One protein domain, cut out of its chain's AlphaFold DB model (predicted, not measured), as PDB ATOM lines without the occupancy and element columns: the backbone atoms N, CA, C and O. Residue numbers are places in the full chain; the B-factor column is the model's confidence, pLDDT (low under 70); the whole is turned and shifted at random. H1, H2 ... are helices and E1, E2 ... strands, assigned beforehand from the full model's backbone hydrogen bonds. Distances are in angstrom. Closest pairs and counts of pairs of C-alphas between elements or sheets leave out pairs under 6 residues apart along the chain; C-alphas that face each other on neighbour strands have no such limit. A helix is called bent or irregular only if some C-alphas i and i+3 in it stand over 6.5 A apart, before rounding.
ATOM      1  N   ILE A  10     -51.982  22.762 -18.341       83.38
ATOM      2  CA  ILE A  10     -50.684  22.247 -17.915       83.38
ATOM      3  C   ILE A  10     -50.735  20.729 -17.800       83.38
ATOM      4  O   ILE A  10     -51.699  20.151 -17.296       83.38
ATOM      5  N   LEU A  11     -49.675  20.077 -18.268       81.19
ATOM      6  CA  LEU A  11     -49.563  18.628 -18.258       81.19
ATOM      7  C   LEU A  11     -48.804  18.188 -17.002       81.19
ATOM      8  O   LEU A  11     -47.588  18.346 -16.905       81.19
ATOM      9  N   ILE A  12     -49.525  17.638 -16.026       81.19
ATOM     10  CA  ILE A  12     -48.958  17.151 -14.763       81.19
ATOM     11  C   ILE A  12     -49.156  15.638 -14.704       81.19
ATOM     12  O   ILE A  12     -50.282  15.151 -14.649       81.19
ATOM     13  N   ASP A  13     -48.054  14.880 -14.709       78.06
ATOM     14  CA  ASP A  13     -48.070  13.405 -14.659       78.06
ATOM     15  C   ASP A  13     -48.911  12.757 -15.778       78.06
ATOM     16  O   ASP A  13     -49.636  11.791 -15.553       78.06
ATOM     17  N   GLY A  14     -48.868  13.325 -16.988       75.56
ATOM     18  CA  GLY A  14     -49.662  12.836 -18.123       75.56
ATOM     19  C   GLY A  14     -51.136  13.246 -18.098       75.56
ATOM     20  O   GLY A  14     -51.870  12.868 -19.004       75.56
ATOM     21  N   THR A  15     -51.574  14.011 -17.093       80.88
ATOM     22  CA  THR A  15     -52.934  14.561 -17.018       80.88
ATOM     23  C   THR A  15     -52.918  16.027 -17.436       80.88
ATOM     24  O   THR A  15     -52.178  16.819 -16.853       80.88
ATOM     25  N   GLU A  16     -53.739  16.392 -18.418       85.25
ATOM     26  CA  GLU A  16     -54.004  17.794 -18.751       85.25
ATOM     27  C   GLU A  16     -54.944  18.399 -17.708       85.25
ATOM     28  O   GLU A  16     -56.028  17.878 -17.440       85.25
ATOM     29  N   LEU A  17     -54.499  19.483 -17.083       84.69
ATOM     30  CA  LEU A  17     -55.235  20.204 -16.053       84.69
ATOM     31  C   LEU A  17     -55.337  21.672 -16.437       84.69
ATOM     32  O   LEU A  17     -54.372  22.243 -16.942       84.69
ATOM     33  N   VAL A  18     -56.473  22.297 -16.138       86.62
ATOM     34  CA  VAL A  18     -56.595  23.755 -16.214       86.62
ATOM     35  C   VAL A  18     -55.666  24.363 -15.166       86.62
ATOM     36  O   VAL A  18     -55.672  23.940 -14.005       86.62
ATOM     37  N   ILE A  19     -54.859  25.348 -15.562       86.38
ATOM     38  CA  ILE A  19     -53.865  25.966 -14.677       86.38
ATOM     39  C   ILE A  19     -54.515  26.507 -13.409       86.38
ATOM     40  O   ILE A  19     -54.016  26.230 -12.324       86.38
ATOM     41  N   ASN A  20     -55.654  27.191 -13.517       86.50
ATOM     42  CA  ASN A  20     -56.384  27.711 -12.360       86.50
ATOM     43  C   ASN A  20     -56.660  26.637 -11.285       86.50
ATOM     44  O   ASN A  20     -56.389  26.839 -10.102       86.50
ATOM     45  N   ASP A  21     -57.129  25.455 -11.693       86.81
ATOM     46  CA  ASP A  21     -57.416  24.348 -10.772       86.81
ATOM     47  C   ASP A  21     -56.134  23.740 -10.193       86.81
ATOM     48  O   ASP A  21     -56.085  23.311  -9.031       86.81
ATOM     49  N   ALA A  22     -55.071  23.710 -11.001       89.19
ATOM     50  CA  ALA A  22     -53.766  23.255 -10.560       89.19
ATOM     51  C   ALA A  22     -53.193  24.182  -9.476       89.19
ATOM     52  O   ALA A  22     -52.764  23.693  -8.429       89.19
ATOM     53  N   LEU A  23     -53.267  25.500  -9.682       90.94
ATOM     54  CA  LEU A  23     -52.809  26.525  -8.742       90.94
ATOM     55  C   LEU A  23     -53.580  26.469  -7.423       90.94
ATOM     56  O   LEU A  23     -52.952  26.358  -6.374       90.94
ATOM     57  N   LYS A  24     -54.918  26.410  -7.465       90.25
ATOM     58  CA  LYS A  24     -55.772  26.237  -6.272       90.25
ATOM     59  C   LYS A  24     -55.423  24.997  -5.459       90.25
ATOM     60  O   LYS A  24     -55.553  24.966  -4.236       90.25
ATOM     61  N   THR A  25     -55.005  23.932  -6.140       90.19
ATOM     62  CA  THR A  25     -54.561  22.708  -5.471       90.19
ATOM     63  C   THR A  25     -53.188  22.915  -4.833       90.19
ATOM     64  O   THR A  25     -53.017  22.590  -3.662       90.19
ATOM     65  N   LEU A  26     -52.224  23.471  -5.571       90.81
ATOM     66  CA  LEU A  26     -50.851  23.699  -5.105       90.81
ATOM     67  C   LEU A  26     -50.763  24.735  -3.976       90.81
ATOM     68  O   LEU A  26     -49.962  24.553  -3.064       90.81
ATOM     69  N   ALA A  27     -51.626  25.753  -3.972       89.94
ATOM     70  CA  ALA A  27     -51.709  26.779  -2.927       89.94
ATOM     71  C   ALA A  27     -51.987  26.205  -1.523       89.94
ATOM     72  O   ALA A  27     -51.693  26.850  -0.521       89.94
ATOM     73  N   LYS A  28     -52.488  24.964  -1.429       87.88
ATOM     74  CA  LYS A  28     -52.707  24.255  -0.156       87.88
ATOM     75  C   LYS A  28     -51.426  23.715   0.482       87.88
ATOM     76  O   LYS A  28     -51.476  23.238   1.615       87.88
ATOM     77  N   LEU A  29     -50.315  23.699  -0.255       88.75
ATOM     78  CA  LEU A  29     -49.024  23.247   0.251       88.75
ATOM     79  C   LEU A  29     -48.416  24.280   1.208       88.75
ATOM     80  O   LEU A  29     -48.646  25.480   1.054       88.75
ATOM     81  N   PRO A  30     -47.593  23.840   2.174       87.75
ATOM     82  CA  PRO A  30     -46.841  24.760   3.013       87.75
ATOM     83  C   PRO A  30     -45.859  25.589   2.176       87.75
ATOM     84  O   PRO A  30     -45.273  25.101   1.208       87.75
ATOM     85  N   VAL A  31     -45.613  26.829   2.608       88.19
ATOM     86  CA  VAL A  31     -44.694  27.774   1.943       88.19
ATOM     87  C   VAL A  31     -43.288  27.185   1.778       88.19
ATOM     88  O   VAL A  31     -42.626  27.453   0.783       88.19
ATOM     89  N   SER A  32     -42.844  26.325   2.700       89.38
ATOM     90  CA  SER A  32     -41.553  25.635   2.601       89.38
ATOM     91  C   SER A  32     -41.409  24.808   1.320       89.38
ATOM     92  O   SER A  32     -40.341  24.819   0.717       89.38
ATOM     93  N   ASP A  33     -42.476  24.131   0.880       91.12
ATOM     94  CA  ASP A  33     -42.453  23.329  -0.349       91.12
ATOM     95  C   ASP A  33     -42.297  24.234  -1.582       91.12
ATOM     96  O   ASP A  33     -41.559  23.903  -2.507       91.12
ATOM     97  N   LEU A  34     -42.964  25.395  -1.583       90.56
ATOM     98  CA  LEU A  34     -42.813  26.408  -2.630       90.56
ATOM     99  C   LEU A  34     -41.383  26.965  -2.651       90.56
ATOM    100  O   LEU A  34     -40.786  27.079  -3.719       90.56
ATOM    101  N   VAL A  35     -40.828  27.290  -1.480       92.00
ATOM    102  CA  VAL A  35     -39.460  27.809  -1.350       92.00
ATOM    103  C   VAL A  35     -38.453  26.797  -1.881       92.00
ATOM    104  O   VAL A  35     -37.602  27.163  -2.683       92.00
ATOM    105  N   GLU A  36     -38.557  25.523  -1.500       92.44
ATOM    106  CA  GLU A  36     -37.691  24.459  -2.024       92.44
ATOM    107  C   GLU A  36     -37.835  24.284  -3.540       92.44
ATOM    108  O   GLU A  36     -36.833  24.155  -4.252       92.44
ATOM    109  N   PHE A  37     -39.065  24.354  -4.048       92.94
ATOM    110  CA  PHE A  37     -39.340  24.237  -5.473       92.94
ATOM    111  C   PHE A  37     -38.745  25.403  -6.278       92.94
ATOM    112  O   PHE A  37     -38.150  25.184  -7.335       92.94
ATOM    113  N   LEU A  38     -38.825  26.631  -5.763       91.75
ATOM    114  CA  LEU A  38     -38.240  27.823  -6.381       91.75
ATOM    115  C   LEU A  38     -36.724  27.918  -6.196       91.75
ATOM    116  O   LEU A  38     -36.055  28.536  -7.027       91.75
ATOM    117  N   LYS A  39     -36.176  27.298  -5.144       90.25
ATOM    118  CA  LYS A  39     -34.755  27.385  -4.806       90.25
ATOM    119  C   LYS A  39     -33.891  26.935  -5.982       90.25
ATOM    120  O   LYS A  39     -34.022  25.823  -6.513       90.25
ATOM    121  N   GLY A  40     -32.986  27.824  -6.365       84.38
ATOM    122  CA  GLY A  40     -32.055  27.651  -7.466       84.38
ATOM    123  C   GLY A  40     -30.687  28.259  -7.149       84.38
ATOM    124  O   GLY A  40     -30.463  28.741  -6.040       84.38
ATOM    125  N   PRO A  41     -29.751  28.221  -8.112       82.50
ATOM    126  CA  PRO A  41     -28.412  28.793  -7.949       82.50
ATOM    127  C   PRO A  41     -28.389  30.328  -8.015       82.50
ATOM    128  O   PRO A  41     -27.386  30.932  -7.651       82.50
ATOM    129  N   LYS A  42     -29.465  30.945  -8.513       87.75
ATOM    130  CA  LYS A  42     -29.637  32.390  -8.668       87.75
ATOM    131  C   LYS A  42     -30.917  32.839  -7.971       87.75
ATOM    132  O   LYS A  42     -31.829  32.031  -7.793       87.75
ATOM    133  N   LEU A  43     -30.962  34.116  -7.615       89.38
ATOM    134  CA  LEU A  43     -32.133  34.781  -7.054       89.38
ATOM    135  C   LEU A  43     -33.039  35.301  -8.173       89.38
ATOM    136  O   LEU A  43     -32.569  35.662  -9.255       89.38
ATOM    137  N   TYR A  44     -34.337  35.356  -7.904       91.25
ATOM    138  CA  TYR A  44     -35.305  36.030  -8.762       91.25
ATOM    139  C   TYR A  44     -35.312  37.532  -8.483       91.25
ATOM    140  O   TYR A  44     -34.862  37.974  -7.423       91.25
ATOM    141  N   SER A  45     -35.822  38.322  -9.425       90.06
ATOM    142  CA  SER A  45     -35.915  39.765  -9.243       90.06
ATOM    143  C   SER A  45     -36.942  40.107  -8.171       90.06
ATOM    144  O   SER A  45     -38.086  39.651  -8.204       90.06
ATOM    145  N   ARG A  46     -36.565  40.963  -7.223       91.38
ATOM    146  CA  ARG A  46     -37.496  41.523  -6.238       91.38
ATOM    147  C   ARG A  46     -38.598  42.349  -6.908       91.38
ATOM    148  O   ARG A  46     -39.710  42.431  -6.390       91.38
ATOM    149  N   ARG A  47     -38.344  42.878  -8.107       89.44
ATOM    150  CA  ARG A  47     -39.367  43.526  -8.933       89.44
ATOM    151  C   ARG A  47     -40.481  42.553  -9.337       89.44
ATOM    152  O   ARG A  47     -41.646  42.945  -9.332       89.44
ATOM    153  N   ASP A  48     -40.165  41.286  -9.617       90.19
ATOM    154  CA  ASP A  48     -41.181  40.265  -9.919       90.19
ATOM    155  C   ASP A  48     -42.091  40.022  -8.716       90.19
ATOM    156  O   ASP A  48     -43.314  39.972  -8.852       90.19
ATOM    157  N   HIS A  49     -41.509  39.958  -7.518       92.00
ATOM    158  CA  HIS A  49     -42.271  39.844  -6.278       92.00
ATOM    159  C   HIS A  49     -43.174  41.063  -6.044       92.00
ATOM    160  O   HIS A  49     -44.360  40.900  -5.742       92.00
ATOM    161  N   ALA A  50     -42.659  42.275  -6.287       91.38
ATOM    162  CA  ALA A  50     -43.454  43.503  -6.268       91.38
ATOM    163  C   ALA A  50     -44.651  43.415  -7.222       91.38
ATOM    164  O   ALA A  50     -45.767  43.775  -6.856       91.38
ATOM    165  N   ASN A  51     -44.430  42.919  -8.439       90.06
ATOM    166  CA  ASN A  51     -45.465  42.800  -9.464       90.06
ATOM    167  C   ASN A  51     -46.539  41.772  -9.088       90.06
ATOM    168  O   ASN A  51     -47.720  42.029  -9.314       90.06
ATOM    169  N   ILE A  52     -46.156  40.652  -8.468       91.44
ATOM    170  CA  ILE A  52     -47.100  39.654  -7.945       91.44
ATOM    171  C   ILE A  52     -47.991  40.278  -6.867       91.44
ATOM    172  O   ILE A  52     -49.216  40.205  -6.958       91.44
ATOM    173  N   LEU A  53     -47.392  40.958  -5.883       92.94
ATOM    174  CA  LEU A  53     -48.129  41.663  -4.829       92.94
ATOM    175  C   LEU A  53     -49.066  42.729  -5.406       92.94
ATOM    176  O   LEU A  53     -50.235  42.807  -5.016       92.94
ATOM    177  N   LYS A  54     -48.574  43.526  -6.362       90.62
ATOM    178  CA  LYS A  54     -49.370  44.563  -7.023       90.62
ATOM    179  C   LYS A  54     -50.560  43.970  -7.758       90.62
ATOM    180  O   LYS A  54     -51.664  44.478  -7.613       90.62
ATOM    181  N   ASN A  55     -50.354  42.887  -8.501       88.00
ATOM    182  CA  ASN A  55     -51.429  42.234  -9.232       88.00
ATOM    183  C   ASN A  55     -52.519  41.705  -8.295       88.00
ATOM    184  O   ASN A  55     -53.697  41.956  -8.524       88.00
ATOM    185  N   VAL A  56     -52.125  41.029  -7.212       89.94
ATOM    186  CA  VAL A  56     -53.068  40.448  -6.245       89.94
ATOM    187  C   VAL A  56     -53.899  41.526  -5.550       89.94
ATOM    188  O   VAL A  56     -55.087  41.328  -5.317       89.94
ATOM    189  N   MET A  57     -53.285  42.661  -5.213       89.88
ATOM    190  CA  MET A  57     -53.951  43.735  -4.473       89.88
ATOM    191  C   MET A  57     -54.634  44.780  -5.360       89.88
ATOM    192  O   MET A  57     -55.356  45.617  -4.822       89.88
ATOM    193  N   ARG A  58     -54.408  44.787  -6.681       86.62
ATOM    194  CA  ARG A  58     -54.805  45.886  -7.582       86.62
ATOM    195  C   ARG A  58     -56.279  46.259  -7.447       86.62
ATOM    196  O   ARG A  58     -56.590  47.431  -7.228       86.62
ATOM    197  N   ASP A  59     -57.164  45.273  -7.536       82.88
ATOM    198  CA  ASP A  59     -58.611  45.502  -7.509       82.88
ATOM    199  C   ASP A  59     -59.073  46.019  -6.151       82.88
ATOM    200  O   ASP A  59     -59.924  46.903  -6.061       82.88
ATOM    201  N   GLU A  60     -58.463  45.526  -5.079       83.50
ATOM    202  CA  GLU A  60     -58.815  45.922  -3.723       83.50
ATOM    203  C   GLU A  60     -58.284  47.303  -3.378       83.50
ATOM    204  O   GLU A  60     -59.023  48.142  -2.869       83.50
ATOM    205  N   VAL A  61     -57.045  47.609  -3.761       83.19
ATOM    206  CA  VAL A  61     -56.501  48.970  -3.723       83.19
ATOM    207  C   VAL A  61     -57.419  49.925  -4.476       83.19
ATOM    208  O   VAL A  61     -57.720  51.008  -3.970       83.19
ATOM    209  N   TRP A  62     -57.901  49.533  -5.657       79.44
ATOM    210  CA  TRP A  62     -58.812  50.351  -6.450       79.44
ATOM    211  C   TRP A  62     -60.161  50.567  -5.754       79.44
ATOM    212  O   TRP A  62     -60.613  51.710  -5.631       79.44
ATOM    213  N   LYS A  63     -60.770  49.503  -5.215       77.12
ATOM    214  CA  LYS A  63     -61.999  49.579  -4.408       77.12
ATOM    215  C   LYS A  63     -61.813  50.498  -3.202       77.12
ATOM    216  O   LYS A  63     -62.631  51.393  -2.987       77.12
ATOM    217  N   PHE A  64     -60.716  50.365  -2.457       74.50
ATOM    218  CA  PHE A  64     -60.417  51.241  -1.323       74.50
ATOM    219  C   PHE A  64     -60.208  52.694  -1.749       74.50
ATOM    220  O   PHE A  64     -60.743  53.587  -1.091       74.50
ATOM    221  N   LYS A  65     -59.506  52.958  -2.859       73.06
ATOM    222  CA  LYS A  65     -59.341  54.311  -3.425       73.06
ATOM    223  C   LYS A  65     -60.664  54.960  -3.834       73.06
ATOM    224  O   LYS A  65     -60.789  56.180  -3.753       73.06
ATOM    225  N   LEU A  66     -61.626  54.171  -4.314       66.31
ATOM    226  CA  LEU A  66     -62.962  54.650  -4.679       66.31
ATOM    227  C   LEU A  66     -63.802  54.950  -3.436       66.31
ATOM    228  O   LEU A  66     -64.314  56.057  -3.296       66.31
ATOM    229  N   VAL A  67     -63.896  53.995  -2.506       60.91
ATOM    230  CA  VAL A  67     -64.699  54.134  -1.279       60.91
ATOM    231  C   VAL A  67     -64.197  55.288  -0.411       60.91
ATOM    232  O   VAL A  67     -64.995  56.023   0.159       60.91
ATOM    233  N   SER A  68     -62.884  55.492  -0.334       54.16
ATOM    234  CA  SER A  68     -62.283  56.553   0.483       54.16
ATOM    235  C   SER A  68     -62.385  57.956  -0.104       54.16
ATOM    236  O   SER A  68     -62.547  58.904   0.655       54.16
ATOM    237  N   ARG A  69     -62.365  58.105  -1.434       52.88
ATOM    238  CA  ARG A  69     -62.670  59.395  -2.074       52.88
ATOM    239  C   ARG A  69     -64.112  59.840  -1.830       52.88
ATOM    240  O   ARG A  69     -64.391  61.030  -1.879       52.88
ATOM    241  N   VAL A  70     -65.008  58.891  -1.552       45.47
ATOM    242  CA  VAL A  70     -66.418  59.147  -1.225       45.47
ATOM    243  C   VAL A  70     -66.645  59.274   0.290       45.47
ATOM    244  O   VAL A  70     -67.537  59.998   0.725       45.47
ATOM    245  N   ALA A  71     -65.835  58.609   1.119       43.84
ATOM    246  CA  ALA A  71     -65.947  58.635   2.573       43.84
ATOM    247  C   ALA A  71     -64.862  59.523   3.210       43.84
ATOM    248  O   ALA A  71     -63.764  59.054   3.496       43.84
ATOM    249  N   GLU A  72     -65.190  60.780   3.535       41.72
ATOM    250  CA  GLU A  72     -64.331  61.735   4.276       41.72
ATOM    251  C   GLU A  72     -64.005  61.320   5.738       41.72
ATOM    252  O   GLU A  72     -63.916  62.160   6.634       41.72
ATOM    253  N   LYS A  73     -63.881  60.027   6.072       40.97
ATOM    254  CA  LYS A  73     -63.842  59.581   7.476       40.97
ATOM    255  C   LYS A  73     -62.756  58.550   7.788       40.97
ATOM    256  O   LYS A  73     -62.876  57.371   7.479       40.97
ATOM    257  N   GLY A  74     -61.761  58.997   8.559       45.94
ATOM    258  CA  GLY A  74     -61.192  58.232   9.681       45.94
ATOM    259  C   GLY A  74     -59.996  57.311   9.421       45.94
ATOM    260  O   GLY A  74     -59.462  56.759  10.380       45.94
ATOM    261  N   LEU A  75     -59.544  57.144   8.180       53.53
ATOM    262  CA  LEU A  75     -58.318  56.398   7.864       53.53
ATOM    263  C   LEU A  75     -57.103  57.343   7.886       53.53
ATOM    264  O   LEU A  75     -57.190  58.493   7.462       53.53
ATOM    265  N   SER A  76     -55.969  56.878   8.417       60.16
ATOM    266  CA  SER A  76     -54.756  57.700   8.551       60.16
ATOM    267  C   SER A  76     -54.223  58.148   7.184       60.16
ATOM    268  O   SER A  76     -54.135  57.310   6.286       60.16
ATOM    269  N   ASN A  77     -53.755  59.398   7.066       64.62
ATOM    270  CA  ASN A  77     -53.106  59.930   5.853       64.62
ATOM    271  C   ASN A  77     -52.010  59.004   5.285       64.62
ATOM    272  O   ASN A  77     -51.859  58.910   4.072       64.62
ATOM    273  N   ASP A  78     -51.289  58.277   6.148       67.69
ATOM    274  CA  ASP A  78     -50.264  57.302   5.744       67.69
ATOM    275  C   ASP A  78     -50.840  56.163   4.885       67.69
ATOM    276  O   ASP A  78     -50.281  55.813   3.849       67.69
ATOM    277  N   PHE A  79     -52.007  55.628   5.256       74.94
ATOM    278  CA  PHE A  79     -52.656  54.555   4.502       74.94
ATOM    279  C   PHE A  79     -53.059  55.021   3.104       74.94
ATOM    280  O   PHE A  79     -52.803  54.318   2.134       74.94
ATOM    281  N   PHE A  80     -53.610  56.229   2.982       74.12
ATOM    282  CA  PHE A  80     -53.976  56.783   1.680       74.12
ATOM    283  C   PHE A  80     -52.770  57.097   0.812       74.12
ATOM    284  O   PHE A  80     -52.767  56.722  -0.355       74.12
ATOM    285  N   SER A  81     -51.705  57.654   1.395       75.88
ATOM    286  CA  SER A  81     -50.461  57.867   0.655       75.88
ATOM    287  C   SER A  81     -49.889  56.555   0.100       75.88
ATOM    288  O   SER A  81     -49.456  56.508  -1.046       75.88
ATOM    289  N   ARG A  82     -49.978  55.443   0.843       84.12
ATOM    290  CA  ARG A  82     -49.579  54.119   0.332       84.12
ATOM    291  C   ARG A  82     -50.418  53.673  -0.857       84.12
ATOM    292  O   ARG A  82     -49.873  53.102  -1.794       84.12
ATOM    293  N   LEU A  83     -51.728  53.921  -0.826       84.44
ATOM    294  CA  LEU A  83     -52.596  53.591  -1.951       84.44
ATOM    295  C   LEU A  83     -52.251  54.472  -3.157       84.44
ATOM    296  O   LEU A  83     -52.077  53.948  -4.254       84.44
ATOM    297  N   ASP A  84     -52.124  55.786  -2.985       82.81
ATOM    298  CA  ASP A  84     -51.859  56.724  -4.083       82.81
ATOM    299  C   ASP A  84     -50.581  56.377  -4.851       82.81
ATOM    300  O   ASP A  84     -50.616  56.303  -6.078       82.81
ATOM    301  N   TYR A  85     -49.510  56.031  -4.134       85.81
ATOM    302  CA  TYR A  85     -48.212  55.644  -4.698       85.81
ATOM    303  C   TYR A  85     -48.029  54.118  -4.824       85.81
ATOM    304  O   TYR A  85     -46.905  53.624  -4.900       85.81
ATOM    305  N   PHE A  86     -49.119  53.346  -4.841       88.44
ATOM    306  CA  PHE A  86     -49.099  51.876  -4.866       88.44
ATOM    307  C   PHE A  86     -48.239  51.284  -5.994       88.44
ATOM    308  O   PHE A  86     -47.424  50.393  -5.756       88.44
ATOM    309  N   GLU A  87     -48.367  51.811  -7.213       86.94
ATOM    310  CA  GLU A  87     -47.640  51.300  -8.386       86.94
ATOM    311  C   GLU A  87     -46.126  51.541  -8.298       86.94
ATOM    312  O   GLU A  87     -45.344  50.781  -8.866       86.94
ATOM    313  N   ASP A  88     -45.698  52.545  -7.534       87.88
ATOM    314  CA  ASP A  88     -44.293  52.918  -7.346       87.88
ATOM    315  C   ASP A  88     -43.759  52.496  -5.959       87.88
ATOM    316  O   ASP A  88     -42.669  52.902  -5.551       87.88
ATOM    317  N   SER A  89     -44.524  51.694  -5.210       91.06
ATOM    318  CA  SER A  89     -44.162  51.312  -3.844       91.06
ATOM    319  C   SER A  89     -43.078  50.223  -3.804       91.06
ATOM    320  O   SER A  89     -43.163  49.261  -4.576       91.06
ATOM    321  N   PRO A  90     -42.096  50.334  -2.885       93.12
ATOM    322  CA  PRO A  90     -41.114  49.284  -2.608       93.12
ATOM    323  C   PRO A  90     -41.771  47.990  -2.111       93.12
ATOM    324  O   PRO A  90     -42.841  48.038  -1.495       93.12
ATOM    325  N   VAL A  91     -41.123  46.841  -2.318       93.94
ATOM    326  CA  VAL A  91     -41.657  45.529  -1.911       93.94
ATOM    327  C   VAL A  91     -41.989  45.478  -0.433       93.94
ATOM    328  O   VAL A  91     -43.091  45.078  -0.086       93.94
ATOM    329  N   THR A  92     -41.119  45.969   0.439       92.94
ATOM    330  CA  THR A  92     -41.349  45.965   1.890       92.94
ATOM    331  C   THR A  92     -42.606  46.761   2.268       92.94
ATOM    332  O   THR A  92     -43.361  46.379   3.165       92.94
ATOM    333  N   VAL A  93     -42.901  47.850   1.548       92.62
ATOM    334  CA  VAL A  93     -44.143  48.617   1.740       92.62
ATOM    335  C   VAL A  93     -45.357  47.823   1.250       92.62
ATOM    336  O   VAL A  93     -46.400  47.836   1.908       92.62
ATOM    337  N   LEU A  94     -45.229  47.117   0.122       93.62
ATOM    338  CA  LEU A  94     -46.276  46.263  -0.442       93.62
ATOM    339  C   LEU A  94     -46.564  45.038   0.432       93.62
ATOM    340  O   LEU A  94     -47.731  44.712   0.618       93.62
ATOM    341  N   GLU A  95     -45.546  44.401   1.011       93.38
ATOM    342  CA  GLU A  95     -45.680  43.304   1.977       93.38
ATOM    343  C   GLU A  95     -46.497  43.768   3.187       93.38
ATOM    344  O   GLU A  95     -47.525  43.179   3.522       93.38
ATOM    345  N   ASN A  96     -46.110  44.899   3.784       91.06
ATOM    346  CA  ASN A  96     -46.814  45.482   4.924       91.06
ATOM    347  C   ASN A  96     -48.247  45.924   4.578       91.06
ATOM    348  O   ASN A  96     -49.151  45.834   5.417       91.06
ATOM    349  N   LEU A  97     -48.479  46.416   3.357       90.38
ATOM    350  CA  LEU A  97     -49.820  46.742   2.870       90.38
ATOM    351  C   LEU A  97     -50.664  45.476   2.689       90.38
ATOM    352  O   LEU A  97     -51.798  45.434   3.165       90.38
ATOM    353  N   PHE A  98     -50.095  44.435   2.084       92.38
ATOM    354  CA  PHE A  98     -50.730  43.138   1.894       92.38
ATOM    355  C   PHE A  98     -51.127  42.517   3.230       92.38
ATOM    356  O   PHE A  98     -52.271  42.100   3.392       92.38
ATOM    357  N   GLU A  99     -50.250  42.550   4.238       90.50
ATOM    358  CA  GLU A  99     -50.585  42.057   5.574       90.50
ATOM    359  C   GLU A  99     -51.806  42.759   6.182       90.50
ATOM    360  O   GLU A  99     -52.611  42.141   6.887       90.50
ATOM    361  N   ARG A 100     -51.950  44.067   5.938       86.69
ATOM    362  CA  ARG A 100     -53.122  44.831   6.384       86.69
ATOM    363  C   ARG A 100     -54.360  44.459   5.577       86.69
ATOM    364  O   ARG A 100     -55.419  44.297   6.174       86.69
ATOM    365  N   MET A 101     -54.235  44.304   4.262       85.62
ATOM    366  CA  MET A 101     -55.356  43.959   3.387       85.62
ATOM    367  C   MET A 101     -55.872  42.543   3.632       85.62
ATOM    368  O   MET A 101     -57.078  42.375   3.750       85.62
ATOM    369  N   VAL A 102     -54.999  41.554   3.844       88.75
ATOM    370  CA  VAL A 102     -55.390  40.170   4.176       88.75
ATOM    371  C   VAL A 102     -56.202  40.092   5.472       88.75
ATOM    372  O   VAL A 102     -57.095  39.261   5.604       88.75
ATOM    373  N   LYS A 103     -55.943  40.976   6.445       84.94
ATOM    374  CA  LYS A 103     -56.763  41.058   7.669       84.94
ATOM    375  C   LYS A 103     -58.191  41.531   7.393       84.94
ATOM    376  O   LYS A 103     -59.079  41.225   8.183       84.94
ATOM    377  N   ILE A 104     -58.392  42.296   6.323       82.06
ATOM    378  CA  ILE A 104     -59.705  42.788   5.897       82.06
ATOM    379  C   ILE A 104     -60.365  41.780   4.946       82.06
ATOM    380  O   ILE A 104     -61.566  41.550   5.045       82.06
ATOM    381  N   GLN A 105     -59.575  41.168   4.062       84.62
ATOM    382  CA  GLN A 105     -59.997  40.222   3.031       84.62
ATOM    383  C   GLN A 105     -59.054  39.015   2.994       84.62
ATOM    384  O   GLN A 105     -58.017  39.048   2.322       84.62
ATOM    385  N   PRO A 106     -59.382  37.953   3.743       86.62
ATOM    386  CA  PRO A 106     -58.541  36.767   3.854       86.62
ATOM    387  C   PRO A 106     -58.260  36.064   2.518       86.62
ATOM    388  O   PRO A 106     -57.208  35.446   2.380       86.62
ATOM    389  N   GLU A 107     -59.156  36.189   1.536       87.31
ATOM    390  CA  GLU A 107     -59.064  35.566   0.208       87.31
ATOM    391  C   GLU A 107     -57.819  36.021  -0.570       87.31
ATOM    392  O   GLU A 107     -57.268  35.266  -1.371       87.31
ATOM    393  N   LEU A 108     -57.308  37.226  -0.282       90.00
ATOM    394  CA  LEU A 108     -56.071  37.741  -0.875       90.00
ATOM    395  C   LEU A 108     -54.859  36.843  -0.598       90.00
ATOM    396  O   LEU A 108     -53.925  36.823  -1.400       90.00
ATOM    397  N   MET A 109     -54.866  36.091   0.507       90.06
ATOM    398  CA  MET A 109     -53.813  35.121   0.808       90.06
ATOM    399  C   MET A 109     -53.782  33.992  -0.221       90.06
ATOM    400  O   MET A 109     -52.722  33.698  -0.771       90.06
ATOM    401  N   ASP A 110     -54.935  33.383  -0.497       88.81
ATOM    402  CA  ASP A 110     -55.036  32.261  -1.430       88.81
ATOM    403  C   ASP A 110     -54.614  32.712  -2.832       88.81
ATOM    404  O   ASP A 110     -53.761  32.098  -3.470       88.81
ATOM    405  N   TYR A 111     -55.107  33.877  -3.243       89.31
ATOM    406  CA  TYR A 111     -54.734  34.543  -4.483       89.31
ATOM    407  C   TYR A 111     -53.240  34.838  -4.608       89.31
ATOM    408  O   TYR A 111     -52.652  34.648  -5.669       89.31
ATOM    409  N   TYR A 112     -52.597  35.295  -3.537       92.56
ATOM    410  CA  TYR A 112     -51.159  35.533  -3.549       92.56
ATOM    411  C   TYR A 112     -50.361  34.236  -3.718       92.56
ATOM    412  O   TYR A 112     -49.396  34.194  -4.480       92.56
ATOM    413  N   LEU A 113     -50.780  33.159  -3.052       91.38
ATOM    414  CA  LEU A 113     -50.132  31.854  -3.165       91.38
ATOM    415  C   LEU A 113     -50.326  31.238  -4.551       91.38
ATOM    416  O   LEU A 113     -49.388  30.654  -5.092       91.38
ATOM    417  N   GLU A 114     -51.510  31.386  -5.142       91.19
ATOM    418  CA  GLU A 114     -51.770  30.988  -6.525       91.19
ATOM    419  C   GLU A 114     -50.838  31.720  -7.501       91.19
ATOM    420  O   GLU A 114     -50.215  31.081  -8.350       91.19
ATOM    421  N   ASP A 115     -50.685  33.039  -7.357       91.31
ATOM    422  CA  ASP A 115     -49.836  33.852  -8.236       91.31
ATOM    423  C   ASP A 115     -48.345  33.526  -8.047       91.31
ATOM    424  O   ASP A 115     -47.592  33.468  -9.023       91.31
ATOM    425  N   LEU A 116     -47.919  33.224  -6.817       91.62
ATOM    426  CA  LEU A 116     -46.574  32.723  -6.527       91.62
ATOM    427  C   LEU A 116     -46.310  31.342  -7.142       91.62
ATOM    428  O   LEU A 116     -45.231  31.109  -7.689       91.62
ATOM    429  N   TRP A 117     -47.269  30.415  -7.079       92.00
ATOM    430  CA  TRP A 117     -47.139  29.112  -7.739       92.00
ATOM    431  C   TRP A 117     -47.124  29.249  -9.258       92.00
ATOM    432  O   TRP A 117     -46.368  28.549  -9.933       92.00
ATOM    433  N   LEU A 118     -47.910  30.176  -9.802       90.50
ATOM    434  CA  LEU A 118     -47.905  30.494 -11.225       90.50
ATOM    435  C   LEU A 118     -46.540  31.019 -11.661       90.50
ATOM    436  O   LEU A 118     -45.990  30.532 -12.649       90.50
ATOM    437  N   PHE A 119     -45.964  31.947 -10.893       90.56
ATOM    438  CA  PHE A 119     -44.584  32.379 -11.076       90.56
ATOM    439  C   PHE A 119     -43.634  31.175 -11.057       90.56
ATOM    440  O   PHE A 119     -42.922  30.941 -12.031       90.56
ATOM    441  N   ALA A 120     -43.701  30.332 -10.025       90.75
ATOM    442  CA  ALA A 120     -42.820  29.179  -9.884       90.75
ATOM    443  C   ALA A 120     -42.868  28.203 -11.067       90.75
ATOM    444  O   ALA A 120     -41.828  27.740 -11.534       90.75
ATOM    445  N   ILE A 121     -44.057  27.916 -11.589       89.12
ATOM    446  CA  ILE A 121     -44.248  27.027 -12.743       89.12
ATOM    447  C   ILE A 121     -43.712  27.656 -14.037       89.12
ATOM    448  O   ILE A 121     -43.205  26.948 -14.908       89.12
ATOM    449  N   GLN A 122     -43.818  28.976 -14.195       86.38
ATOM    450  CA  GLN A 122     -43.324  29.654 -15.393       86.38
ATOM    451  C   GLN A 122     -41.795  29.747 -15.421       86.38
ATOM    452  O   GLN A 122     -41.198  29.569 -16.490       86.38
ATOM    453  N   VAL A 123     -41.177  30.006 -14.262       86.19
ATOM    454  CA  VAL A 123     -39.736  30.284 -14.144       86.19
ATOM    455  C   VAL A 123     -38.880  29.041 -13.902       86.19
ATOM    456  O   VAL A 123     -37.681  29.062 -14.181       86.19
ATOM    457  N   THR A 124     -39.471  27.943 -13.420       84.62
ATOM    458  CA  THR A 124     -38.759  26.676 -13.197       84.62
ATOM    459  C   THR A 124     -39.140  25.619 -14.234       84.62
ATOM    460  O   THR A 124     -40.277  25.541 -14.686       84.62
ATOM    461  N   ASN A 125     -38.186  24.756 -14.591       82.69
ATOM    462  CA  ASN A 125     -38.417  23.583 -15.445       82.69
ATOM    463  C   ASN A 125     -38.238  22.300 -14.609       82.69
ATOM    464  O   ASN A 125     -37.260  21.569 -14.773       82.69
ATOM    465  N   LYS A 126     -39.143  22.067 -13.646       87.12
ATOM    466  CA  LYS A 126     -39.076  20.970 -12.655       87.12
ATOM    467  C   LYS A 126     -40.314  20.050 -12.695       87.12
ATOM    468  O   LYS A 126     -40.855  19.671 -11.658       87.12
ATOM    469  N   ASP A 127     -40.750  19.630 -13.882       86.25
ATOM    470  CA  ASP A 127     -42.029  18.917 -14.107       86.25
ATOM    471  C   ASP A 127     -42.240  17.673 -13.224       86.25
ATOM    472  O   ASP A 127     -43.323  17.441 -12.683       86.25
ATOM    473  N   LYS A 128     -41.189  16.863 -13.025       88.44
ATOM    474  CA  LYS A 128     -41.259  15.659 -12.174       88.44
ATOM    475  C   LYS A 128     -41.490  15.996 -10.702       88.44
ATOM    476  O   LYS A 128     -42.136  15.229  -9.989       88.44
ATOM    477  N   GLU A 129     -40.918  17.098 -10.237       91.31
ATOM    478  CA  GLU A 129     -41.066  17.573  -8.865       91.31
ATOM    479  C   GLU A 129     -42.441  18.215  -8.673       91.31
ATOM    480  O   GLU A 129     -43.147  17.858  -7.732       91.31
ATOM    481  N   LEU A 130     -42.880  19.024  -9.644       91.31
ATOM    482  CA  LEU A 130     -44.226  19.588  -9.700       91.31
ATOM    483  C   LEU A 130     -45.300  18.493  -9.613       91.31
ATOM    484  O   LEU A 130     -46.224  18.590  -8.810       91.31
ATOM    485  N   ALA A 131     -45.142  17.393 -10.356       90.50
ATOM    486  CA  ALA A 131     -46.052  16.247 -10.290       90.50
ATOM    487  C   ALA A 131     -46.096  15.575  -8.905       90.50
ATOM    488  O   ALA A 131     -47.160  15.143  -8.449       90.50
ATOM    489  N   ARG A 132     -44.955  15.487  -8.206       92.06
ATOM    490  CA  ARG A 132     -44.896  14.951  -6.834       92.06
ATOM    491  C   ARG A 132     -45.598  15.879  -5.848       92.06
ATOM    492  O   ARG A 132     -46.389  15.401  -5.035       92.06
ATOM    493  N   LEU A 133     -45.340  17.180  -5.948       92.00
ATOM    494  CA  LEU A 133     -45.949  18.208  -5.104       92.00
ATOM    495  C   LEU A 133     -47.458  18.291  -5.330       92.00
ATOM    496  O   LEU A 133     -48.217  18.294  -4.368       92.00
ATOM    497  N   TYR A 134     -47.918  18.207  -6.575       91.56
ATOM    498  CA  TYR A 134     -49.343  18.169  -6.896       91.56
ATOM    499  C   TYR A 134     -50.055  16.949  -6.279       91.56
ATOM    500  O   TYR A 134     -51.133  17.068  -5.692       91.56
ATOM    501  N   LYS A 135     -49.432  15.761  -6.323       91.00
ATOM    502  CA  LYS A 135     -49.951  14.558  -5.639       91.00
ATOM    503  C   LYS A 135     -49.963  14.704  -4.116       91.00
ATOM    504  O   LYS A 135     -50.873  14.178  -3.477       91.00
ATOM    505  N   LYS A 136     -48.964  15.380  -3.538       90.50
ATOM    506  CA  LYS A 136     -48.907  15.711  -2.103       90.50
ATOM    507  C   LYS A 136     -50.044  16.669  -1.732       90.50
ATOM    508  O   LYS A 136     -50.772  16.402  -0.783       90.50
ATOM    509  N   ALA A 137     -50.260  17.703  -2.539       89.25
ATOM    510  CA  ALA A 137     -51.287  18.719  -2.347       89.25
ATOM    511  C   ALA A 137     -52.712  18.147  -2.388       89.25
ATOM    512  O   ALA A 137     -53.548  18.523  -1.576       89.25
ATOM    513  N   LYS A 138     -52.981  17.168  -3.265       88.44
ATOM    514  CA  LYS A 138     -54.270  16.447  -3.296       88.44
ATOM    515  C   LYS A 138     -54.571  15.637  -2.030       88.44
ATOM    516  O   LYS A 138     -55.727  15.297  -1.804       88.44
ATOM    517  N   LYS A 139     -53.543  15.260  -1.265       85.69
ATOM    518  CA  LYS A 139     -53.664  14.411  -0.068       85.69
ATOM    519  C   LYS A 139     -53.640  15.195   1.239       85.69
ATOM    520  O   LYS A 139     -54.056  14.649   2.255       85.69
ATOM    521  N   ASN A 140     -53.111  16.414   1.227       72.69
ATOM    522  CA  ASN A 140     -53.048  17.259   2.409       72.69
ATOM    523  C   ASN A 140     -54.364  18.016   2.594       72.69
ATOM    524  O   ASN A 140     -54.833  18.691   1.678       72.69
ATOM    525  N   ASP A 141     -54.898  17.959   3.812       61.28
ATOM    526  CA  ASP A 141     -55.819  18.983   4.293       61.28
ATOM    527  C   ASP A 141     -55.042  20.286   4.520       61.28
ATOM    528  O   ASP A 141     -53.857  20.273   4.866       61.28
ATOM    529  N   THR A 142     -55.707  21.409   4.259       62.75
ATOM    530  CA  THR A 142     -55.153  22.767   4.194       62.75
ATOM    531  C   THR A 142     -54.176  23.057   5.336       62.75
ATOM    532  O   THR A 142     -54.572  23.146   6.501       62.75
ATOM    533  N   SER A 143     -52.890  23.257   5.022       58.94
ATOM    534  CA  SER A 143     -51.948  23.790   6.008       58.94
ATOM    535  C   SER A 143     -52.262  25.264   6.232       58.94
ATOM    536  O   SER A 143     -52.223  26.057   5.294       58.94
ATOM    537  N   LYS A 144     -52.583  25.643   7.472       62.91
ATOM    538  CA  LYS A 144     -52.842  27.039   7.825       62.91
ATOM    539  C   LYS A 144     -51.538  27.831   7.729       62.91
ATOM    540  O   LYS A 144     -50.662  27.673   8.574       62.91
ATOM    541  N   ILE A 145     -51.415  28.663   6.701       68.19
ATOM    542  CA  ILE A 145     -50.239  29.512   6.505       68.19
ATOM    543  C   ILE A 145     -50.290  30.668   7.502       68.19
ATOM    544  O   ILE A 145     -51.303  31.356   7.647       68.19
ATOM    545  N   VAL A 146     -49.187  30.865   8.221       70.94
ATOM    546  CA  VAL A 146     -49.018  31.985   9.143       70.94
ATOM    547  C   VAL A 146     -48.415  33.144   8.357       70.94
ATOM    548  O   VAL A 146     -47.246  33.104   7.991       70.94
ATOM    549  N   LEU A 147     -49.210  34.192   8.117       75.50
ATOM    550  CA  LEU A 147     -48.813  35.408   7.384       75.50
ATOM    551  C   LEU A 147     -47.444  35.958   7.833       75.50
ATOM    552  O   LEU A 147     -46.619  36.308   7.001       75.50
ATOM    553  N   ARG A 148     -47.175  35.945   9.145       74.25
ATOM    554  CA  ARG A 148     -45.922  36.447   9.736       74.25
ATOM    555  C   ARG A 148     -44.669  35.687   9.282       74.25
ATOM    556  O   ARG A 148     -43.576  36.237   9.328       74.25
ATOM    557  N   GLU A 149     -44.812  34.424   8.891       79.62
ATOM    558  CA  GLU A 149     -43.702  33.562   8.461       79.62
ATOM    559  C   GLU A 149     -43.532  33.555   6.936       79.62
ATOM    560  O   GLU A 149     -42.504  33.099   6.436       79.62
ATOM    561  N   LEU A 150     -44.512  34.079   6.192       87.19
ATOM    562  CA  LEU A 150     -44.561  34.031   4.734       87.19
ATOM    563  C   LEU A 150     -43.408  34.816   4.101       87.19
ATOM    564  O   LEU A 150     -42.553  34.223   3.448       87.19
ATOM    565  N   PHE A 151     -43.357  36.131   4.317       90.38
ATOM    566  CA  PHE A 151     -42.364  36.998   3.680       90.38
ATOM    567  C   PHE A 151     -40.922  36.703   4.112       90.38
ATOM    568  O   PHE A 151     -40.081  36.539   3.229       90.38
ATOM    569  N   PRO A 152     -40.617  36.476   5.409       88.69
ATOM    570  CA  PRO A 152     -39.272  36.059   5.810       88.69
ATOM    571  C   PRO A 152     -38.804  34.763   5.133       88.69
ATOM    572  O   PRO A 152     -37.624  34.624   4.815       88.69
ATOM    573  N   SER A 153     -39.718  33.817   4.884       88.88
ATOM    574  CA  SER A 153     -39.395  32.562   4.189       88.88
ATOM    575  C   SER A 153     -39.154  32.756   2.690       88.88
ATOM    576  O   SER A 153     -38.421  31.973   2.089       88.88
ATOM    577  N   LEU A 154     -39.771  33.772   2.082       90.50
ATOM    578  CA  LEU A 154     -39.639  34.091   0.658       90.50
ATOM    579  C   LEU A 154     -38.444  35.002   0.356       90.50
ATOM    580  O   LEU A 154     -37.910  34.923  -0.745       90.50
ATOM    581  N   GLU A 155     -37.985  35.811   1.314       87.31
ATOM    582  CA  GLU A 155     -36.885  36.777   1.141       87.31
ATOM    583  C   GLU A 155     -35.612  36.121   0.570       87.31
ATOM    584  O   GLU A 155     -34.916  36.705  -0.253       87.31
ATOM    585  N   VAL A 156     -35.344  34.856   0.921       88.94
ATOM    586  CA  VAL A 156     -34.186  34.087   0.420       88.94
ATOM    587  C   VAL A 156     -34.239  33.760  -1.078       88.94
ATOM    588  O   VAL A 156     -33.261  33.245  -1.620       88.94
ATOM    589  N   LEU A 157     -35.375  33.989  -1.738       90.50
ATOM    590  CA  LEU A 157     -35.583  33.714  -3.158       90.50
ATOM    591  C   LEU A 157     -35.379  34.954  -4.033       90.50
ATOM    592  O   LEU A 157     -35.140  34.793  -5.230       90.50
ATOM    593  N   PHE A 158     -35.471  36.160  -3.464       91.31
ATOM    594  CA  PHE A 158     -35.550  37.409  -4.221       91.31
ATOM    595  C   PHE A 158     -34.389  38.358  -3.905       91.31
ATOM    596  O   PHE A 158     -34.072  38.636  -2.749       91.31
ATOM    597  N   GLY A 159     -33.773  38.907  -4.948       90.19
ATOM    598  CA  GLY A 159     -32.716  39.913  -4.859       90.19
ATOM    599  C   GLY A 159     -33.018  41.122  -5.737       90.19
ATOM    600  O   GLY A 159     -33.794  41.031  -6.687       90.19
ATOM    601  N   ASP A 160     -32.412  42.259  -5.415       90.19
ATOM    602  CA  ASP A 160     -32.534  43.469  -6.226       90.19
ATOM    603  C   ASP A 160     -31.672  43.388  -7.492       90.19
ATOM    604  O   ASP A 160     -30.539  42.900  -7.462       90.19
ATOM    605  N   GLU A 161     -32.195  43.897  -8.608       88.31
ATOM    606  CA  GLU A 161     -31.433  44.093  -9.844       88.31
ATOM    607  C   GLU A 161     -30.444  45.262  -9.714       88.31
ATOM    608  O   GLU A 161     -30.533  46.100  -8.813       88.31
ATOM    609  N   GLU A 162     -29.478  45.344 -10.628       85.69
ATOM    610  CA  GLU A 162     -28.562  46.485 -10.662       85.69
ATOM    611  C   GLU A 162     -29.334  47.805 -10.846       85.69
ATOM    612  O   GLU A 162     -30.110  47.965 -11.786       85.69
ATOM    613  N   GLY A 163     -29.120  48.753  -9.929       84.88
ATOM    614  CA  GLY A 163     -29.819  50.045  -9.917       84.88
ATOM    615  C   GLY A 163     -31.187  50.046  -9.222       84.88
ATOM    616  O   GLY A 163     -31.766  51.124  -9.052       84.88
ATOM    617  N   ASP A 164     -31.674  48.887  -8.774       89.62
ATOM    618  CA  ASP A 164     -32.881  48.772  -7.956       89.62
ATOM    619  C   ASP A 164     -32.571  48.822  -6.457       89.62
ATOM    620  O   ASP A 164     -31.495  48.438  -5.998       89.62
ATOM    621  N   ILE A 165     -33.558  49.297  -5.700       89.56
ATOM    622  CA  ILE A 165     -33.630  49.289  -4.244       89.56
ATOM    623  C   ILE A 165     -35.008  48.756  -3.873       89.56
ATOM    624  O   ILE A 165     -36.025  49.389  -4.157       89.56
ATOM    625  N   ASP A 166     -35.042  47.603  -3.218       91.06
ATOM    626  CA  ASP A 166     -36.265  46.963  -2.744       91.06
ATOM    627  C   ASP A 166     -37.342  46.769  -3.843       91.06
ATOM    628  O   ASP A 166     -38.534  47.005  -3.635       91.06
ATOM    629  N   GLY A 167     -36.909  46.349  -5.036       88.75
ATOM    630  CA  GLY A 167     -37.751  46.036  -6.197       88.75
ATOM    631  C   GLY A 167     -38.194  47.235  -7.041       88.75
ATOM    632  O   GLY A 167     -39.010  47.067  -7.951       88.75
ATOM    633  N   VAL A 168     -37.686  48.438  -6.761       90.31
ATOM    634  CA  VAL A 168     -37.939  49.652  -7.554       90.31
ATOM    635  C   VAL A 168     -36.635  50.356  -7.917       90.31
ATOM    636  O   VAL A 168     -35.678  50.333  -7.152       90.31
ATOM    637  N   LEU A 169     -36.602  51.040  -9.062       89.12
ATOM    638  CA  LEU A 169     -35.436  51.829  -9.473       89.12
ATOM    639  C   LEU A 169     -35.082  52.864  -8.400       89.12
ATOM    640  O   LEU A 169     -35.968  53.575  -7.925       89.12
ATOM    641  N   ALA A 170     -33.795  53.026  -8.083       87.50
ATOM    642  CA  ALA A 170     -33.332  53.949  -7.040       87.50
ATOM    643  C   ALA A 170     -33.863  55.387  -7.214       87.50
ATOM    644  O   ALA A 170     -34.230  56.050  -6.244       87.50
ATOM    645  N   ARG A 171     -33.980  55.856  -8.463       86.25
ATOM    646  CA  ARG A 171     -34.582  57.159  -8.784       86.25
ATOM    647  C   ARG A 171     -36.067  57.214  -8.406       86.25
ATOM    648  O   ARG A 171     -36.490  58.122  -7.691       86.25
ATOM    649  N   SER A 172     -36.846  56.220  -8.832       86.62
ATOM    650  CA  SER A 172     -38.268  56.111  -8.487       86.62
ATOM    651  C   SER A 172     -38.474  55.931  -6.984       86.62
ATOM    652  O   SER A 172     -39.431  56.468  -6.428       86.62
ATOM    653  N   PHE A 173     -37.556  55.239  -6.302       88.06
ATOM    654  CA  PHE A 173     -37.554  55.115  -4.850       88.06
ATOM    655  C   PHE A 173     -37.498  56.494  -4.185       88.06
ATOM    656  O   PHE A 173     -38.366  56.806  -3.373       88.06
ATOM    657  N   THR A 174     -36.542  57.344  -4.578       83.56
ATOM    658  CA  THR A 174     -36.401  58.704  -4.027       83.56
ATOM    659  C   THR A 174     -37.564  59.627  -4.375       83.56
ATOM    660  O   THR A 174     -38.043  60.355  -3.509       83.56
ATOM    661  N   GLU A 175     -38.040  59.592  -5.623       83.50
ATOM    662  CA  GLU A 175     -39.068  60.516  -6.112       83.50
ATOM    663  C   GLU A 175     -40.475  60.135  -5.635       83.50
ATOM    664  O   GLU A 175     -41.302  61.009  -5.399       83.50
ATOM    665  N   LYS A 176     -40.766  58.835  -5.509       84.50
ATOM    666  CA  LYS A 176     -42.129  58.324  -5.303       84.50
ATOM    667  C   LYS A 176     -42.233  57.283  -4.196       84.50
ATOM    668  O   LYS A 176     -43.143  57.371  -3.376       84.50
ATOM    669  N   GLY A 177     -41.295  56.339  -4.120       82.06
ATOM    670  CA  GLY A 177     -41.301  55.288  -3.094       82.06
ATOM    671  C   GLY A 177     -41.239  55.846  -1.667       82.06
ATOM    672  O   GLY A 177     -41.903  55.342  -0.761       82.06
ATOM    673  N   LEU A 178     -40.533  56.964  -1.467       86.62
ATOM    674  CA  LEU A 178     -40.513  57.668  -0.185       86.62
ATOM    675  C   LEU A 178     -41.883  58.212   0.216       86.62
ATOM    676  O   LEU A 178     -42.116  58.374   1.410       86.62
ATOM    677  N   HIS A 179     -42.800  58.494  -0.710       84.81
ATOM    678  CA  HIS A 179     -44.126  58.986  -0.346       84.81
ATOM    679  C   HIS A 179     -44.980  57.902   0.314       84.81
ATOM    680  O   HIS A 179     -45.632  58.215   1.310       84.81
ATOM    681  N   SER A 180     -44.907  56.650  -0.151       84.25
ATOM    682  CA  SER A 180     -45.638  55.522   0.444       84.25
ATOM    683  C   SER A 180     -44.944  54.883   1.648       84.25
ATOM    684  O   SER A 180     -45.617  54.280   2.482       84.25
ATOM    685  N   ALA A 181     -43.621  55.008   1.770       88.12
ATOM    686  CA  ALA A 181     -42.873  54.410   2.872       88.12
ATOM    687  C   ALA A 181     -42.981  55.207   4.186       88.12
ATOM    688  O   ALA A 181     -43.056  56.441   4.213       88.12
ATOM    689  N   THR A 182     -42.891  54.496   5.306       87.81
ATOM    690  CA  THR A 182     -42.637  55.056   6.642       87.81
ATOM    691  C   THR A 182     -41.159  54.949   7.014       87.81
ATOM    692  O   THR A 182     -40.427  54.127   6.473       87.81
ATOM    693  N   ILE A 183     -40.701  55.726   8.004       85.88
ATOM    694  CA  ILE A 183     -39.312  55.637   8.505       85.88
ATOM    695  C   ILE A 183     -38.980  54.222   9.013       85.88
ATOM    696  O   ILE A 183     -37.845  53.774   8.867       85.88
ATOM    697  N   LYS A 184     -39.954  53.504   9.589       88.50
ATOM    698  CA  LYS A 184     -39.766  52.111  10.025       88.50
ATOM    699  C   LYS A 184     -39.479  51.199   8.833       88.50
ATOM    700  O   LYS A 184     -38.514  50.455   8.877       88.50
ATOM    701  N   GLU A 185     -40.254  51.326   7.761       90.50
ATOM    702  CA  GLU A 185     -40.051  50.556   6.528       90.50
ATOM    703  C   GLU A 185     -38.729  50.897   5.845       90.50
ATOM    704  O   GLU A 185     -38.030  49.996   5.408       90.50
ATOM    705  N   LEU A 186     -38.317  52.170   5.826       90.19
ATOM    706  CA  LEU A 186     -36.991  52.537   5.311       90.19
ATOM    707  C   LEU A 186     -35.859  51.848   6.085       90.19
ATOM    708  O   LEU A 186     -34.852  51.462   5.498       90.19
ATOM    709  N   ARG A 187     -36.028  51.669   7.399       88.56
ATOM    710  CA  ARG A 187     -35.073  50.929   8.232       88.56
ATOM    711  C   ARG A 187     -35.134  49.427   7.984       88.56
ATOM    712  O   ARG A 187     -34.082  48.808   7.958       88.56
ATOM    713  N   GLU A 188     -36.321  48.864   7.767       90.25
ATOM    714  CA  GLU A 188     -36.484  47.452   7.386       90.25
ATOM    715  C   GLU A 188     -35.787  47.170   6.045       90.25
ATOM    716  O   GLU A 188     -35.021  46.216   5.943       90.25
ATOM    717  N   ILE A 189     -35.953  48.047   5.047       90.06
ATOM    718  CA  ILE A 189     -35.254  47.956   3.753       90.06
ATOM    719  C   ILE A 189     -33.734  48.027   3.942       90.06
ATOM    720  O   ILE A 189     -32.990  47.266   3.323       90.06
ATOM    721  N   ALA A 190     -33.265  48.925   4.807       88.12
ATOM    722  CA  ALA A 190     -31.849  49.042   5.123       88.12
ATOM    723  C   ALA A 190     -31.300  47.782   5.804       88.12
ATOM    724  O   ALA A 190     -30.248  47.291   5.409       88.12
ATOM    725  N   GLU A 191     -32.027  47.229   6.776       87.31
ATOM    726  CA  GLU A 191     -31.652  46.013   7.501       87.31
ATOM    727  C   GLU A 191     -31.573  44.799   6.565       87.31
ATOM    728  O   GLU A 191     -30.562  44.097   6.577       87.31
ATOM    729  N   LYS A 192     -32.569  44.618   5.681       84.12
ATOM    730  CA  LYS A 192     -32.580  43.568   4.642       84.12
ATOM    731  C   LYS A 192     -31.338  43.615   3.738       84.12
ATOM    732  O   LYS A 192     -30.884  42.579   3.264       84.12
ATOM    733  N   ASN A 193     -30.777  44.806   3.522       81.06
ATOM    734  CA  ASN A 193     -29.628  45.037   2.643       81.06
ATOM    735  C   ASN A 193     -28.315  45.324   3.397       81.06
ATOM    736  O   ASN A 193     -27.320  45.714   2.784       81.06
ATOM    737  N   GLU A 194     -28.292  45.127   4.720       81.94
ATOM    738  CA  GLU A 194     -27.135  45.394   5.590       81.94
ATOM    739  C   GLU A 194     -26.602  46.842   5.492       81.94
ATOM    740  O   GLU A 194     -25.405  47.097   5.658       81.94
ATOM    741  N   VAL A 195     -27.485  47.807   5.219       84.75
ATOM    742  CA  VAL A 195     -27.171  49.239   5.178       84.75
ATOM    743  C   VAL A 195     -27.347  49.831   6.574       84.75
ATOM    744  O   VAL A 195     -28.421  49.784   7.171       84.75
ATOM    745  N   LEU A 196     -26.286  50.441   7.099       79.19
ATOM    746  CA  LEU A 196     -26.333  51.114   8.394       79.19
ATOM    747  C   LEU A 196     -26.961  52.503   8.243       79.19
ATOM    748  O   LEU A 196     -26.361  53.407   7.657       79.19
ATOM    749  N   LEU A 197     -28.159  52.676   8.804       82.19
ATOM    750  CA  LEU A 197     -28.834  53.970   8.895       82.19
ATOM    751  C   LEU A 197     -28.783  54.532  10.319       82.19
ATOM    752  O   LEU A 197     -28.936  53.778  11.287       82.19
ATOM    753  N   PRO A 198     -28.624  55.858  10.481       75.50
ATOM    754  CA  PRO A 198     -28.709  56.482  11.790       75.50
ATOM    755  C   PRO A 198     -30.123  56.321  12.366       75.50
ATOM    756  O   PRO A 198     -31.134  56.514  11.688       75.50
ATOM    757  N   ASN A 270     -26.160  41.526  -4.246       73.50
ATOM    758  CA  ASN A 270     -26.804  40.382  -4.882       73.50
ATOM    759  C   ASN A 270     -27.044  40.569  -6.387       73.50
ATOM    760  O   ASN A 270     -27.344  39.576  -7.043       73.50
ATOM    761  N   ALA A 271     -26.840  41.770  -6.945       75.06
ATOM    762  CA  ALA A 271     -27.101  42.103  -8.352       75.06
ATOM    763  C   ALA A 271     -26.542  41.067  -9.340       75.06
ATOM    764  O   ALA A 271     -27.247  40.601 -10.230       75.06
ATOM    765  N   ALA A 272     -25.290  40.637  -9.146       73.06
ATOM    766  CA  ALA A 272     -24.629  39.659 -10.017       73.06
ATOM    767  C   ALA A 272     -25.263  38.249  -9.971       73.06
ATOM    768  O   ALA A 272     -25.074  37.446 -10.888       73.06
ATOM    769  N   ASN A 273     -26.009  37.945  -8.907       80.00
ATOM    770  CA  ASN A 273     -26.663  36.662  -8.665       80.00
ATOM    771  C   ASN A 273     -28.169  36.683  -8.975       80.00
ATOM    772  O   ASN A 273     -28.822  35.653  -8.790       80.00
ATOM    773  N   VAL A 274     -28.721  37.804  -9.453       82.62
ATOM    774  CA  VAL A 274     -30.135  37.933  -9.841       82.62
ATOM    775  C   VAL A 274     -30.325  37.583 -11.319       82.62
ATOM    776  O   VAL A 274     -29.471  37.847 -12.166       82.62
TER     777      VAL A 274
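This is residues 10 to 198 and 270 to 274 of the 594 residues of an uncharacterized protein of Tenericutes bacterium ADurb.Bin087 (UniProt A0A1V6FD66). A broad slab of helices has the arm H3a in its middle, with H5 and H6 packed on it; a small hairpin, E1 and E2, sits at one end with H1 and H7, and H3b, H4, H9 and H10 lie toward the other end. H2 packs on H6, H8 packs on H2, and residues 70 to 77 stick out beyond H3b and H4. The printed part has 194 residues, with two named strands, E1 and E2, antiparallel, followed by ten named helices, H1 to H10: mostly helix. It is compact, with a radius of gyration of the C-alphas of 17.8 A, and only just flat, spanning 53 by 43 by 23 A.

E1 is residues 10 to 12, beginning at C-alpha 10 (-50.684, 22.247, -17.915), and E2 is 15 to 18. H1 is residues 19 to 26, H2 31 to 38. H3, residues 46 to 70, was assigned as one helix by its hydrogen bonds but is bent, with C-alphas 56 and 59 7.6 A apart; its arms are H3a, 46 to 56, 15.6 A, and H3b, 59 to 70, 16.9 A. H4 is 77 to 84, H5 91 to 104, 19.9 A, H6 107 to 123, 24.6 A, and H7 127 to 137. H8, 147 to 157, is irregular, with C-alphas 148 and 151 7.0 A apart; H9, 170 to 180, only just so, with C-alphas 175 and 178 6.7 A apart. H10, 183 to 192, ends at C-alpha 192 (-32.580, 43.568, 4.642).

In the hairpin E1 and E2, N 10 and O 17 are 2.8 A apart, within hydrogen-bond range. The closest C-alphas of E1 and H7, Ile 12 and Ala 131, are 5.4 A apart. H1 touches H7 at Leu 26 and Ala 137, 5.7 A, and H6 at Leu 23 and Glu 114, 5.1 A. H2 touches H6, with Leu 38 and Ala 120 closest at 5.9 A, and H8, with Val 35 and Leu 154 at 6.6 A. H3a, H5 and H6 form a bundle, a group of helices: H3a touches H5 at Ala 50 and Val 91, 5.1 A, a shallow tilt of 24 degrees, and H6 at Val 56 and Tyr 112, 5.9 A, a steep tilt of 44 degrees. H5 and H6 only just touch, only at the corner, with 3 pairs of C-alphas within 8 A, the closest being Val 102 and Leu 108, 5.6 A. H4 touches H3b at Leu 83 and Val 61, 6.3 A, and H9 at Arg 82 and Ser 180, 4.2 A. H10 touches H5 at Glu 185 and Val 93, 6.6 A. Every O i to N i+4 pair is within hydrogen-bond range in H1, H2, H3a, H3b, H4, H6, H7 and H10, against 8 of 10 in H5, 4 of 7 in H9 and 3 of 7 in H8, which has 4 of 8 O i to N i+3 pairs within range.

The C-alphas of Gly 14 and Pro 198, the two farthest apart, are 56.9 A apart. Residues 199 to 269 are not printed, and C-alphas 198 and 270 are 23.3 A apart across the cut. The link from H8 to H9, 12 residues, is long. Mean pLDDT of the printed part is 84.0; residues 66 to 78 and 141 to 145 are under 70.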